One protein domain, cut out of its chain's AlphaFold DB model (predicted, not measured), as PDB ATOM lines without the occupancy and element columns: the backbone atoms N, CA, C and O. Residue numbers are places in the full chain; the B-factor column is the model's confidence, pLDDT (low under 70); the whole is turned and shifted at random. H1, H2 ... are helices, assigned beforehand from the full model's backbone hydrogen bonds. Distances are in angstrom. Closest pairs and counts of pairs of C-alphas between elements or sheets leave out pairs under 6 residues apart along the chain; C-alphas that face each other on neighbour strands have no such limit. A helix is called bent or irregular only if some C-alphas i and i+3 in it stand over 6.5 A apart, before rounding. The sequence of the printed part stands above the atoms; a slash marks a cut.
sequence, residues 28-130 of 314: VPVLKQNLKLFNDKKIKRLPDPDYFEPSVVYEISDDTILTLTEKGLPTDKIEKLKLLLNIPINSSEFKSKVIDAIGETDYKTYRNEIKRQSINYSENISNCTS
ATOM      1  N   VAL A  28     -15.575  49.863  29.391       93.56
ATOM      2  CA  VAL A  28     -14.149  49.823  29.020       93.56
ATOM      3  C   VAL A  28     -13.213  50.165  30.195       93.56
ATOM      4  O   VAL A  28     -12.215  49.463  30.362       93.56
ATOM      5  N   PRO A  29     -13.482  51.177  31.046       94.56
ATOM      6  CA  PRO A  29     -12.693  51.401  32.260       94.56
ATOM      7  C   PRO A  29     -12.674  50.203  33.216       94.56
ATOM      8  O   PRO A  29     -11.605  49.845  33.712       94.56
ATOM      9  N   VAL A  30     -13.819  49.543  33.422       94.62
ATOM     10  CA  VAL A  30     -13.907  48.322  34.243       94.62
ATOM     11  C   VAL A  30     -13.062  47.203  33.631       94.62
ATOM     12  O   VAL A  30     -12.295  46.543  34.332       94.62
ATOM     13  N   LEU A  31     -13.119  47.028  32.310       92.94
ATOM     14  CA  LEU A  31     -12.282  46.060  31.607       92.94
ATOM     15  C   LEU A  31     -10.784  46.365  31.772       92.94
ATOM     16  O   LEU A  31     -10.007  45.456  32.049       92.94
ATOM     17  N   LYS A  32     -10.373  47.638  31.685       93.50
ATOM     18  CA  LYS A  32      -8.983  48.061  31.948       93.50
ATOM     19  C   LYS A  32      -8.539  47.766  33.380       93.50
ATOM     20  O   LYS A  32      -7.401  47.350  33.594       93.50
ATOM     21  N   GLN A  33      -9.421  47.947  34.361       94.94
ATOM     22  CA  GLN A  33      -9.145  47.563  35.744       94.94
ATOM     23  C   GLN A  33      -8.960  46.045  35.875       94.94
ATOM     24  O   GLN A  33      -8.003  45.603  36.510       94.94
ATOM     25  N   ASN A  34      -9.819  45.248  35.236       93.62
ATOM     26  CA  ASN A  34      -9.703  43.789  35.237       93.62
ATOM     27  C   ASN A  34      -8.411  43.316  34.558       93.62
ATOM     28  O   ASN A  34      -7.747  42.431  35.087       93.62
ATOM     29  N   LEU A  35      -7.999  43.951  33.457       92.56
ATOM     30  CA  LEU A  35      -6.704  43.693  32.820       92.56
ATOM     31  C   LEU A  35      -5.539  43.935  33.784       92.56
ATOM     32  O   LEU A  35      -4.630  43.113  33.873       92.56
ATOM     33  N   LYS A  36      -5.582  45.021  34.566       93.00
ATOM     34  CA  LYS A  36      -4.566  45.286  35.593       93.00
ATOM     35  C   LYS A  36      -4.543  44.192  36.663       93.00
ATOM     36  O   LYS A  36      -3.474  43.699  36.997       93.00
ATOM     37  N   LEU A  37      -5.705  43.784  37.177       93.94
ATOM     38  CA  LEU A  37      -5.797  42.702  38.167       93.94
ATOM     39  C   LEU A  37      -5.296  41.362  37.614       93.94
ATOM     40  O   LEU A  37      -4.681  40.589  38.349       93.94
ATOM     41  N   PHE A  38      -5.559  41.086  36.336       90.38
ATOM     42  CA  PHE A  38      -5.093  39.885  35.654       90.38
ATOM     43  C   PHE A  38      -3.566  39.890  35.512       90.38
ATOM     44  O   PHE A  38      -2.909  38.925  35.896       90.38
ATOM     45  N   ASN A  39      -2.992  41.008  35.059       88.62
ATOM     46  CA  ASN A  39      -1.543  41.172  34.922       88.62
ATOM     47  C   ASN A  39      -0.822  41.130  36.286       88.62
ATOM     48  O   ASN A  39       0.249  40.539  36.396       88.62
ATOM     49  N   ASP A  40      -1.447  41.659  37.345       90.25
ATOM     50  CA  ASP A  40      -0.991  41.546  38.742       90.25
ATOM     51  C   ASP A  40      -1.136  40.114  39.314       90.25
ATOM     52  O   ASP A  40      -0.838  39.889  40.488       90.25
ATOM     53  N   LYS A  41      -1.643  39.147  38.533       87.00
ATOM     54  CA  LYS A  41      -1.957  37.765  38.948       87.00
ATOM     55  C   LYS A  41      -2.976  37.664  40.098       87.00
ATOM     56  O   LYS A  41      -3.062  36.629  40.756       87.00
ATOM     57  N   LYS A  42      -3.781  38.708  40.332       88.50
ATOM     58  CA  LYS A  42      -4.847  38.733  41.359       88.50
ATOM     59  C   LYS A  42      -6.112  38.011  40.909       88.50
ATOM     60  O   LYS A  42      -6.870  37.524  41.741       88.50
ATOM     61  N   ILE A  43      -6.342  37.942  39.599       88.31
ATOM     62  CA  ILE A  43      -7.408  37.145  38.988       88.31
ATOM     63  C   ILE A  43      -6.814  36.249  37.902       88.31
ATOM     64  O   ILE A  43      -5.823  36.605  37.268       88.31
ATOM     65  N   LYS A  44      -7.426  35.082  37.681       80.69
ATOM     66  CA  LYS A  44      -6.943  34.077  36.714       80.69
ATOM     67  C   LYS A  44      -7.616  34.169  35.340       80.69
ATOM     68  O   LYS A  44      -7.212  33.467  34.415       80.69
ATOM     69  N   ARG A  45      -8.668  34.986  35.213       83.81
ATOM     70  CA  ARG A  45      -9.520  35.058  34.022       83.81
ATOM     71  C   ARG A  45     -10.241  36.406  33.923       83.81
ATOM     72  O   ARG A  45     -10.689  36.939  34.934       83.81
ATOM     73  N   LEU A  46     -10.368  36.912  32.701       87.19
ATOM     74  CA  LEU A  46     -11.215  38.037  32.307       87.19
ATOM     75  C   LEU A  46     -12.607  37.531  31.886       87.19
ATOM     76  O   LEU A  46     -12.738  36.366  31.498       87.19
ATOM     77  N   PRO A  47     -13.649  38.381  31.928       82.88
ATOM     78  CA  PRO A  47     -14.957  38.042  31.372       82.88
ATOM     79  C   PRO A  47     -14.841  37.589  29.913       82.88
ATOM     80  O   PRO A  47     -14.122  38.214  29.131       82.88
ATOM     81  N   ASP A  48     -15.539  36.509  29.558       78.19
ATOM     82  CA  ASP A  48     -15.600  36.067  28.163       78.19
ATOM     83  C   ASP A  48     -16.605  36.967  27.414       78.19
ATOM     84  O   ASP A  48     -17.641  37.314  27.987       78.19
ATOM     85  N   PRO A  49     -16.322  37.366  26.165       79.44
ATOM     86  CA  PRO A  49     -17.269  38.111  25.340       79.44
ATOM     87  C   PRO A  49     -18.468  37.240  24.936       79.44
ATOM     88  O   PRO A  49     -18.300  36.064  24.622       79.44
ATOM     89  N   ASP A  50     -19.665  37.836  24.883       77.44
ATOM     90  CA  ASP A  50     -20.907  37.109  24.569       77.44
ATOM     91  C   ASP A  50     -20.986  36.640  23.104       77.44
ATOM     92  O   ASP A  50     -21.470  35.545  22.829       77.44
ATOM     93  N   TYR A  51     -20.519  37.470  22.160       72.44
ATOM     94  CA  TYR A  51     -20.704  37.241  20.715       72.44
ATOM     95  C   TYR A  51     -19.442  37.406  19.861       72.44
ATOM     96  O   TYR A  51     -19.408  36.919  18.734       72.44
ATOM     97  N   PHE A  52     -18.416  38.107  20.354       65.56
ATOM     98  CA  PHE A  52     -17.247  38.455  19.547       65.56
ATOM     99  C   PHE A  52     -16.030  37.620  19.918       65.56
ATOM    100  O   PHE A  52     -15.617  37.579  21.072       65.56
ATOM    101  N   GLU A  53     -15.403  37.034  18.905       55.03
ATOM    102  CA  GLU A  53     -14.016  36.595  18.975       55.03
ATOM    103  C   GLU A  53     -13.085  37.831  18.939       55.03
ATOM    104  O   GLU A  53     -13.396  38.829  18.289       55.03
ATOM    105  N   PRO A  54     -11.968  37.838  19.678       54.41
ATOM    106  CA  PRO A  54     -10.939  36.823  19.556       54.41
ATOM    107  C   PRO A  54     -11.358  35.543  20.254       54.41
ATOM    108  O   PRO A  54     -11.841  35.590  21.386       54.41
ATOM    109  N   SER A  55     -11.198  34.417  19.556       66.44
ATOM    110  CA  SER A  55     -11.448  33.081  20.075       66.44
ATOM    111  C   SER A  55     -10.697  33.016  21.394       66.44
ATOM    112  O   SER A  55      -9.470  33.071  21.374       66.44
ATOM    113  N   VAL A  56     -11.416  33.050  22.526       76.75
ATOM    114  CA  VAL A  56     -10.804  33.180  23.858       76.75
ATOM    115  C   VAL A  56      -9.629  32.217  23.919       76.75
ATOM    116  O   VAL A  56      -9.815  31.018  23.716       76.75
ATOM    117  N   VAL A  57      -8.422  32.754  24.082       84.06
ATOM    118  CA  VAL A  57      -7.211  31.940  24.009       84.06
ATOM    119  C   VAL A  57      -6.876  31.515  25.423       84.06
ATOM    120  O   VAL A  57      -6.686  32.355  26.304       84.06
ATOM    121  N   TYR A  58      -6.822  30.209  25.632       86.38
ATOM    122  CA  TYR A  58      -6.411  29.603  26.886       86.38
ATOM    123  C   TYR A  58      -4.994  29.045  26.755       86.38
ATOM    124  O   TYR A  58      -4.541  28.729  25.655       86.38
ATOM    125  N   GLU A  59      -4.298  28.918  27.879       88.38
ATOM    126  CA  GLU A  59      -2.984  28.279  27.953       88.38
ATOM    127  C   GLU A  59      -2.881  27.426  29.220       88.38
ATOM    128  O   GLU A  59      -3.468  27.752  30.256       88.38
ATOM    129  N   ILE A  60      -2.115  26.337  29.146       89.25
ATOM    130  CA  ILE A  60      -1.675  25.608  30.336       89.25
ATOM    131  C   ILE A  60      -0.362  26.237  30.791       89.25
ATOM    132  O   ILE A  60       0.600  26.256  30.031       89.25
ATOM    133  N   SER A  61      -0.313  26.738  32.023       87.56
ATOM    134  CA  SER A  61       0.898  27.333  32.606       87.56
ATOM    135  C   SER A  61       1.541  26.427  33.657       87.56
ATOM    136  O   SER A  61       0.894  25.518  34.181       87.56
ATOM    137  N   ASP A  62       2.780  26.726  34.051       88.44
ATOM    138  CA  ASP A  62       3.476  25.995  35.124       88.44
ATOM    139  C   ASP A  62       2.692  26.005  36.445       88.44
ATOM    140  O   ASP A  62       2.565  24.989  37.119       88.44
ATOM    141  N   ASP A  63       2.077  27.142  36.773       86.44
ATOM    142  CA  ASP A  63       1.189  27.306  37.931       86.44
ATOM    143  C   ASP A  63      -0.056  26.404  37.845       86.44
ATOM    144  O   ASP A  63      -0.536  25.885  38.854       86.44
ATOM    145  N   THR A  64      -0.556  26.164  36.627       87.75
ATOM    146  CA  THR A  64      -1.663  25.228  36.380       87.75
ATOM    147  C   THR A  64      -1.218  23.800  36.677       87.75
ATOM    148  O   THR A  64      -1.894  23.088  37.413       87.75
ATOM    149  N   ILE A  65      -0.049  23.398  36.169       91.44
ATOM    150  CA  ILE A  65       0.529  22.072  36.420       91.44
ATOM    151  C   ILE A  65       0.791  21.853  37.915       91.44
ATOM    152  O   ILE A  65       0.427  20.806  38.453       91.44
ATOM    153  N   LEU A  66       1.369  22.845  38.595       90.38
ATOM    154  CA  LEU A  66       1.663  22.789  40.025       90.38
ATOM    155  C   LEU A  66       0.378  22.640  40.849       90.38
ATOM    156  O   LEU A  66       0.263  21.698  41.630       90.38
ATOM    157  N   THR A  67      -0.634  23.471  40.577       89.94
ATOM    158  CA  THR A  67      -1.942  23.389  41.251       89.94
ATOM    159  C   THR A  67      -2.606  22.023  41.042       89.94
ATOM    160  O   THR A  67      -3.179  21.459  41.971       89.94
ATOM    161  N   LEU A  68      -2.561  21.471  39.824       91.88
ATOM    162  CA  LEU A  68      -3.168  20.169  39.523       91.88
ATOM    163  C   LEU A  68      -2.424  19.009  40.192       91.88
ATOM    164  O   LEU A  68      -3.059  18.058  40.644       91.88
ATOM    165  N   THR A  69      -1.098  19.111  40.295       91.19
ATOM    166  CA  THR A  69      -0.261  18.131  40.997       91.19
ATOM    167  C   THR A  69      -0.581  18.126  42.492       91.19
ATOM    168  O   THR A  69      -0.830  17.068  43.062       91.19
ATOM    169  N   GLU A  70      -0.670  19.305  43.117       92.06
ATOM    170  CA  GLU A  70      -1.063  19.450  44.528       92.06
ATOM    171  C   GLU A  70      -2.479  18.926  44.800       92.06
ATOM    172  O   GLU A  70      -2.754  18.376  45.865       92.06
ATOM    173  N   LYS A  71      -3.380  19.050  43.819       91.31
ATOM    174  CA  LYS A  71      -4.756  18.540  43.886       91.31
ATOM    175  C   LYS A  71      -4.902  17.056  43.524       91.31
ATOM    176  O   LYS A  71      -6.034  16.569  43.443       91.31
ATOM    177  N   GLY A  72      -3.792  16.342  43.331       91.69
ATOM    178  CA  GLY A  72      -3.768  14.889  43.173       91.69
ATOM    179  C   GLY A  72      -4.072  14.377  41.766       91.69
ATOM    180  O   GLY A  72      -4.482  13.223  41.632       91.69
ATOM    181  N   LEU A  73      -3.885  15.188  40.716       92.50
ATOM    182  CA  LEU A  73      -3.992  14.681  39.346       92.50
ATOM    183  C   LEU A  73      -2.872  13.645  39.085       92.50
ATOM    184  O   LEU A  73      -1.708  13.940  39.369       92.50
ATOM    185  N   PRO A  74      -3.185  12.451  38.538       92.62
ATOM    186  CA  PRO A  74      -2.196  11.407  38.275       92.62
ATOM    187  C   PRO A  74      -0.998  11.883  37.446       92.62
ATOM    188  O   PRO A  74      -1.141  12.650  36.490       92.62
ATOM    189  N   THR A  75       0.197  11.399  37.793       90.50
ATOM    190  CA  THR A  75       1.461  11.845  37.187       90.50
ATOM    191  C   THR A  75       1.517  11.584  35.679       90.50
ATOM    192  O   THR A  75       2.009  12.425  34.935       90.50
ATOM    193  N   ASP A  76       0.950  10.475  35.199       92.31
ATOM    194  CA  ASP A  76       0.870  10.152  33.767       92.31
ATOM    195  C   ASP A  76       0.030  11.173  32.980       92.31
ATOM    196  O   ASP A  76       0.358  11.517  31.842       92.31
ATOM    197  N   LYS A  77      -1.028  11.710  33.599       92.12
ATOM    198  CA  LYS A  77      -1.878  12.760  33.021       92.12
ATOM    199  C   LYS A  77      -1.206  14.125  33.065       92.12
ATOM    200  O   LYS A  77      -1.325  14.887  32.108       92.12
ATOM    201  N   ILE A  78      -0.469  14.419  34.137       91.56
ATOM    202  CA  ILE A  78       0.352  15.631  34.242       91.56
ATOM    203  C   ILE A  78       1.398  15.674  33.122       91.56
ATOM    204  O   ILE A  78       1.518  16.701  32.457       91.56
ATOM    205  N   GLU A  79       2.098  14.570  32.848       91.88
ATOM    206  CA  GLU A  79       3.081  14.507  31.755       91.88
ATOM    207  C   GLU A  79       2.443  14.727  30.376       91.88
ATOM    208  O   GLU A  79       2.990  15.458  29.550       91.88
ATOM    209  N   LYS A  80       1.240  14.190  30.133       91.81
ATOM    210  CA  LYS A  80       0.485  14.480  28.900       91.81
ATOM    211  C   LYS A  80       0.070  15.945  28.805       91.81
ATOM    212  O   LYS A  80       0.155  16.535  27.732       91.81
ATOM    213  N   LEU A  81      -0.360  16.548  29.913       90.88
ATOM    214  CA  LEU A  81      -0.781  17.946  29.944       90.88
ATOM    215  C   LEU A  81       0.404  18.911  29.752       90.88
ATOM    216  O   LEU A  81       0.233  19.961  29.135       90.88
ATOM    217  N   LYS A  82       1.615  18.534  30.190       92.56
ATOM    218  CA  LYS A  82       2.856  19.284  29.921       92.56
ATOM    219  C   LYS A  82       3.174  19.415  28.427       92.56
ATOM    220  O   LYS A  82       3.837  20.373  28.048       92.56
ATOM    221  N   LEU A  83       2.664  18.530  27.564       92.12
ATOM    222  CA  LEU A  83       2.794  18.684  26.105       92.12
ATOM    223  C   LEU A  83       2.031  19.905  25.564       92.12
ATOM    224  O   LEU A  83       2.320  20.366  24.465       92.12
ATOM    225  N   LEU A  84       1.065  20.428  26.327       90.50
ATOM    226  CA  LEU A  84       0.284  21.625  26.000       90.50
ATOM    227  C   LEU A  84       0.782  22.881  26.739       90.50
ATOM    228  O   LEU A  84       0.142  23.932  26.669       90.50
ATOM    229  N   LEU A  85       1.898  22.778  27.466       90.81
ATOM    230  CA  LEU A  85       2.438  23.856  28.290       90.81
ATOM    231  C   LEU A  85       2.830  25.065  27.433       90.81
ATOM    232  O   LEU A  85       3.569  24.936  26.459       90.81
ATOM    233  N   ASN A  86       2.349  26.247  27.819       83.94
ATOM    234  CA  ASN A  86       2.579  27.529  27.149       83.94
ATOM    235  C   ASN A  86       2.160  27.556  25.665       83.94
ATOM    236  O   ASN A  86       2.573  28.446  24.920       83.94
ATOM    237  N   ILE A  87       1.327  26.604  25.225       87.00
ATOM    238  CA  ILE A  87       0.740  26.614  23.885       87.00
ATOM    239  C   ILE A  87      -0.585  27.387  23.951       87.00
ATOM    240  O   ILE A  87      -1.494  26.966  24.670       87.00
ATOM    241  N   PRO A  88      -0.735  28.497  23.207       84.62
ATOM    242  CA  PRO A  88      -2.006  29.199  23.103       84.62
ATOM    243  C   PRO A  88      -3.000  28.365  22.285       84.62
ATOM    244  O   PRO A  88      -2.734  28.014  21.135       84.62
ATOM    245  N   ILE A  89      -4.161  28.063  22.864       87.19
ATOM    246  CA  ILE A  89      -5.206  27.252  22.228       87.19
ATOM    247  C   ILE A  89      -6.523  28.035  22.228       87.19
ATOM    248  O   ILE A  89      -6.921  28.613  23.240       87.19
ATOM    249  N   ASN A  90      -7.211  28.053  21.086       84.88
ATOM    250  CA  ASN A  90      -8.523  28.685  20.948       84.88
ATOM    251  C   ASN A  90      -9.592  27.989  21.822       84.88
ATOM    252  O   ASN A  90      -9.495  26.812  22.165       84.88
ATOM    253  N   SER A  91     -10.653  28.714  22.174       82.88
ATOM    254  CA  SER A  91     -11.739  28.188  23.015       82.88
ATOM    255  C   SER A  91     -12.409  26.931  22.438       82.88
ATOM    256  O   SER A  91     -12.800  26.038  23.197       82.88
ATOM    257  N   SER A  92     -12.516  26.844  21.107       82.56
ATOM    258  CA  SER A  92     -13.163  25.740  20.390       82.56
ATOM    259  C   SER A  92     -12.393  24.419  20.497       82.56
ATOM    260  O   SER A  92     -13.017  23.378  20.695       82.56
ATOM    261  N   GLU A  93     -11.059  24.443  20.436       87.56
ATOM    262  CA  GLU A  93     -10.208  23.246  20.525       87.56
ATOM    263  C   GLU A  93      -9.673  22.992  21.935       87.56
ATOM    264  O   GLU A  93      -9.224  21.888  22.235       87.56
ATOM    265  N   PHE A  94      -9.702  23.990  22.825       89.00
ATOM    266  CA  PHE A  94      -9.118  23.850  24.160       89.00
ATOM    267  C   PHE A  94      -9.741  22.693  24.934       89.00
ATOM    268  O   PHE A  94      -9.036  21.878  25.526       89.00
ATOM    269  N   LYS A  95     -11.075  22.585  24.900       89.88
ATOM    270  CA  LYS A  95     -11.783  21.518  25.610       89.88
ATOM    271  C   LYS A  95     -11.384  20.133  25.090       89.88
ATOM    272  O   LYS A  95     -11.131  19.264  25.915       89.88
ATOM    273  N   SER A  96     -11.354  19.918  23.774       92.25
ATOM    274  CA  SER A  96     -11.020  18.603  23.212       92.25
ATOM    275  C   SER A  96      -9.575  18.225  23.523       92.25
ATOM    276  O   SER A  96      -9.358  17.181  24.125       92.25
ATOM    277  N   LYS A  97      -8.610  19.120  23.266       92.19
ATOM    278  CA  LYS A  97      -7.180  18.852  23.514       92.19
ATOM    279  C   LYS A  97      -6.873  18.535  24.976       92.19
ATOM    280  O   LYS A  97      -6.065  17.657  25.264       92.19
ATOM    281  N   VAL A  98      -7.520  19.231  25.913       91.62
ATOM    282  CA  VAL A  98      -7.346  18.945  27.342       91.62
ATOM    283  C   VAL A  98      -8.005  17.617  27.721       91.62
ATOM    284  O   VAL A  98      -7.401  16.835  28.452       91.62
ATOM    285  N   ILE A  99      -9.213  17.329  27.222       93.62
ATOM    286  CA  ILE A  99      -9.884  16.042  27.471       93.62
ATOM    287  C   ILE A  99      -9.055  14.876  26.925       93.62
ATOM    288  O   ILE A  99      -8.936  13.867  27.613       93.62
ATOM    289  N   ASP A 100      -8.424  15.024  25.762       94.25
ATOM    290  CA  ASP A 100      -7.546  13.997  25.190       94.25
ATOM    291  C   ASP A 100      -6.322  13.718  26.086       94.25
ATOM    292  O   ASP A 100      -5.840  12.585  26.159       94.25
ATOM    293  N   ALA A 101      -5.841  14.728  26.821       92.25
ATOM    294  CA  ALA A 101      -4.702  14.598  27.727       92.25
ATOM    295  C   ALA A 101      -5.067  13.959  29.081       92.25
ATOM    296  O   ALA A 101      -4.349  13.071  29.549       92.25
ATOM    297  N   ILE A 102      -6.158  14.402  29.723       93.44
ATOM    298  CA  ILE A 102      -6.466  14.049  31.129       93.44
ATOM    299  C   ILE A 102      -7.781  13.272  31.315       93.44
ATOM    300  O   ILE A 102      -8.031  12.705  32.381       93.44
ATOM    301  N   GLY A 103      -8.612  13.184  30.282       93.50
ATOM    302  CA  GLY A 103      -9.935  12.567  30.320       93.50
ATOM    303  C   GLY A 103     -11.048  13.517  30.774       93.50
ATOM    304  O   GLY A 103     -10.827  14.529  31.441       93.50
ATOM    305  N   GLU A 104     -12.289  13.182  30.413       94.31
ATOM    306  CA  GLU A 104     -13.448  14.055  30.639       94.31
ATOM    307  C   GLU A 104     -13.782  14.256  32.126       94.31
ATOM    308  O   GLU A 104     -14.163  15.361  32.525       94.31
ATOM    309  N   THR A 105     -13.623  13.217  32.949       93.44
ATOM    310  CA  THR A 105     -13.886  13.278  34.395       93.44
ATOM    311  C   THR A 105     -12.975  14.294  35.074       93.44
ATOM    312  O   THR A 105     -13.465  15.208  35.733       93.44
ATOM    313  N   ASP A 106     -11.665  14.208  34.837       91.62
ATOM    314  CA  ASP A 106     -10.694  15.108  35.463       91.62
ATOM    315  C   ASP A 106     -10.805  16.527  34.910       91.62
ATOM    316  O   ASP A 106     -10.716  17.492  35.667       91.62
ATOM    317  N   TYR A 107     -11.105  16.677  33.615       91.50
ATOM    318  CA  TYR A 107     -11.404  17.989  33.051       91.50
ATOM    319  C   TYR A 107     -12.596  18.659  33.743       91.50
ATOM    320  O   TYR A 107     -12.539  19.854  34.023       91.50
ATOM    321  N   LYS A 108     -13.680  17.924  34.031       91.31
ATOM    322  CA  LYS A 108     -14.838  18.474  34.756       91.31
ATOM    323  C   LYS A 108     -14.476  18.836  36.195       91.31
ATOM    324  O   LYS A 108     -14.875  19.910  36.644       91.31
ATOM    325  N   THR A 109     -13.709  17.985  36.876       91.56
ATOM    326  CA  THR A 109     -13.274  18.186  38.268       91.56
ATOM    327  C   THR A 109     -12.377  19.414  38.424       91.56
ATOM    328  O   THR A 109     -12.588  20.207  39.336       91.56
ATOM    329  N   TYR A 110     -11.420  19.611  37.512       90.94
ATOM    330  CA  TYR A 110     -10.398  20.662  37.612       90.94
ATOM    331  C   TYR A 110     -10.570  21.800  36.594       90.94
ATOM    332  O   TYR A 110      -9.631  22.529  36.266       90.94
ATOM    333  N   ARG A 111     -11.778  21.958  36.045       87.12
ATOM    334  CA  ARG A 111     -12.062  22.902  34.953       87.12
ATOM    335  C   ARG A 111     -11.617  24.332  35.264       87.12
ATOM    336  O   ARG A 111     -11.186  25.044  34.358       87.12
ATOM    337  N   ASN A 112     -11.786  24.774  36.509       84.50
ATOM    338  CA  ASN A 112     -11.537  26.159  36.911       84.50
ATOM    339  C   ASN A 112     -10.042  26.459  37.048       84.50
ATOM    340  O   ASN A 112      -9.613  27.581  36.796       84.50
ATOM    341  N   GLU A 113      -9.261  25.453  37.420       86.19
ATOM    342  CA  GLU A 113      -7.808  25.500  37.500       86.19
ATOM    343  C   GLU A 113      -7.199  25.466  36.101       86.19
ATOM    344  O   GLU A 113      -6.247  26.194  35.837       86.19
ATOM    345  N   ILE A 114      -7.788  24.672  35.200       86.44
ATOM    346  CA  ILE A 114      -7.300  24.488  33.831       86.44
ATOM    347  C   ILE A 114      -7.634  25.681  32.925       86.44
ATOM    348  O   ILE A 114      -6.820  26.067  32.089       86.44
ATOM    349  N   LYS A 115      -8.829  26.278  33.046       80.88
ATOM    350  CA  LYS A 115      -9.272  27.385  32.177       80.88
ATOM    351  C   LYS A 115      -8.635  28.722  32.561       80.88
ATOM    352  O   LYS A 115      -9.313  29.636  33.036       80.88
ATOM    353  N   ARG A 116      -7.342  28.852  32.281       82.31
ATOM    354  CA  ARG A 116      -6.583  30.096  32.384       82.31
ATOM    355  C   ARG A 116      -6.454  30.744  31.012       82.31
ATOM    356  O   ARG A 116      -6.060  30.092  30.050       82.31
ATOM    357  N   GLN A 117      -6.830  32.014  30.911       84.69
ATOM    358  CA  GLN A 117      -6.638  32.775  29.673       84.69
ATOM    359  C   GLN A 117      -5.156  33.094  29.475       84.69
ATOM    360  O   GLN A 117      -4.433  33.276  30.454       84.69
ATOM    361  N   SER A 118      -4.718  33.165  28.221       83.44
ATOM    362  CA  SER A 118      -3.324  33.448  27.895       83.44
ATOM    363  C   SER A 118      -2.956  34.916  28.098       83.44
ATOM    364  O   SER A 118      -3.800  35.815  28.015       83.44
ATOM    365  N   ILE A 119      -1.666  35.179  28.311       82.81
ATOM    366  CA  ILE A 119      -1.140  36.553  28.366       82.81
ATOM    367  C   ILE A 119      -1.405  37.280  27.038       82.81
ATOM    368  O   ILE A 119      -1.882  38.414  27.044       82.81
ATOM    369  N   ASN A 120      -1.227  36.591  25.906       82.69
ATOM    370  CA  ASN A 120      -1.505  37.133  24.571       82.69
ATOM    371  C   ASN A 120      -2.968  37.589  24.417       82.69
ATOM    372  O   ASN A 120      -3.248  38.590  23.759       82.69
ATOM    373  N   TYR A 121      -3.919  36.879  25.035       84.38
ATOM    374  CA  TYR A 121      -5.323  37.291  25.047       84.38
ATOM    375  C   TYR A 121      -5.524  38.612  25.806       84.38
ATOM    376  O   TYR A 121      -6.198  39.512  25.303       84.38
ATOM    377  N   SER A 122      -4.893  38.759  26.976       86.25
ATOM    378  CA  SER A 122      -4.905  40.005  27.758       86.25
ATOM    379  C   SER A 122      -4.309  41.178  26.971       86.25
ATOM    380  O   SER A 122      -4.906  42.256  26.910       86.25
ATOM    381  N   GLU A 123      -3.173  40.971  26.299       86.81
ATOM    382  CA  GLU A 123      -2.534  41.988  25.455       86.81
ATOM    383  C   GLU A 123      -3.428  42.413  24.286       86.81
ATOM    384  O   GLU A 123      -3.612  43.609  24.048       86.81
ATOM    385  N   ASN A 124      -4.061  41.450  23.609       85.19
ATOM    386  CA  ASN A 124      -5.013  41.729  22.537       85.19
ATOM    387  C   ASN A 124      -6.190  42.581  23.029       85.19
ATOM    388  O   ASN A 124      -6.507  43.601  22.414       85.19
ATOM    389  N   ILE A 125      -6.803  42.228  24.166       87.31
ATOM    390  CA  ILE A 125      -7.881  43.036  24.757       87.31
ATOM    391  C   ILE A 125      -7.365  44.429  25.126       87.31
ATOM    392  O   ILE A 125      -8.012  45.428  24.805       87.31
ATOM    393  N   SER A 126      -6.200  44.523  25.770       88.81
ATOM    394  CA  SER A 126      -5.580  45.799  26.135       88.81
ATOM    395  C   SER A 126      -5.436  46.713  24.914       88.81
ATOM    396  O   SER A 126      -5.910  47.857  24.933       88.81
ATOM    397  N   ASN A 127      -4.926  46.173  23.804       87.81
ATOM    398  CA  ASN A 127      -4.811  46.866  22.522       87.81
ATOM    399  C   ASN A 127      -6.176  47.301  21.968       87.81
ATOM    400  O   ASN A 127      -6.309  48.430  21.487       87.81
ATOM    401  N   CYS A 128      -7.223  46.481  22.088       85.19
ATOM    402  CA  CYS A 128      -8.583  46.865  21.700       85.19
ATOM    403  C   CYS A 128      -9.121  48.050  22.520       85.19
ATOM    404  O   CYS A 128      -9.775  48.934  21.959       85.19
ATOM    405  N   THR A 129      -8.808  48.116  23.820       89.25
ATOM    406  CA  THR A 129      -9.222  49.234  24.692       89.25
ATOM    407  C   THR A 129      -8.402  50.514  24.495       89.25
ATOM    408  O   THR A 129      -8.763  51.581  25.020       89.25
ATOM    409  N   SER A 130      -7.293  50.442  23.752       88.25
ATOM    410  CA  SER A 130      -6.503  51.618  23.398       88.25
ATOM    411  C   SER A 130      -7.309  52.537  22.472       88.25
ATOM    412  O   SER A 130      -7.991  52.096  21.539       88.25
TER     413      SER A 130
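This is residues 28 to 130 of the 314 residues of an uncharacterized protein of Runella defluvii (UniProt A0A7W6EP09). Picture an elongated model of two lobes: the first and last helices, H1 and H7, lie side by side as a pair at one end, and H2, H3, H4, H5 and H6 make a ring-like cluster at the other, with H6 coming back to H2. The long stretch of residues 40 to 61 and the tight link from H6 to H7 run between the lobes, and residues 57 to 58 pair briefly, antiparallel, with residues 89 to 90. The printed part has 103 residues, with seven named helices, H1 to H7 in chain order, and no named strand; its class is all helix. It is compact, with a radius of gyration of the C-alphas of 14.1 A, and spans 43 by 25 by 20 A.

Find C-alpha 28 at (-14.149, 49.823, 29.020); from there H1, residues 28 to 39, runs 16.4 A. Go on to C-alpha 62 at (3.476, 25.995, 35.124), where H2, residues 62 to 70, begins and runs 12.3 A. H3, residues 75 to 82, follows with 10.5 A. H4, residues 91 to 102, runs 17.1 A and is irregular, but only just: C-alphas 92 and 95 are 6.9 A apart. H5 has residues 104 to 109 and H6 residues 111 to 114, with lengths of 8.7 A and 5.1 A. H7, residues 119 to 129, runs 15.5 A and ends at C-alpha 129, (-9.222, 49.234, 24.692).

Start at H1, which touches H7, with the C-alphas of Leu 35 and Ser 122 closest at 6.5 A; they run opposite ways at a shallow tilt of 22 degrees. H1 and H2 are apart. H2 and H3 form a helical hairpin, at a shallow tilt of 14 degrees, with the C-alphas of Ile 65 and Ile 78 closest at 6.8 A. H3 and H4 form another, at 28 degrees; H4 touches H3 with residues 98 to 102 alone, and the closest C-alphas are those of Lys 77 and Ile 102, 5.1 A apart. H5 is close to H4 but not clearly touching, about perpendicular at 81 degrees, with the C-alphas of Ile 99 and Tyr 107 closest at 6.1 A. H6 touches H2, with the C-alphas of Thr 64 and Ile 114 closest at 6.2 A. H6 and H7 are apart. Look at the backbone: each O i to N i+4 pair is within hydrogen-bond range in H1, H2, H3, H5 and H7, against 6 of 8 in H4, and H6 is too short for such a pair.

The two C-alphas farthest apart, those of Pro 29 and Asp 76, are 43.4 A from each other. The printed part has no cut, and its long link is H1 to H2, 22 residues. The mean pLDDT of the printed part is 87.5; look for values under 70 at residues 52 to 55, in that link.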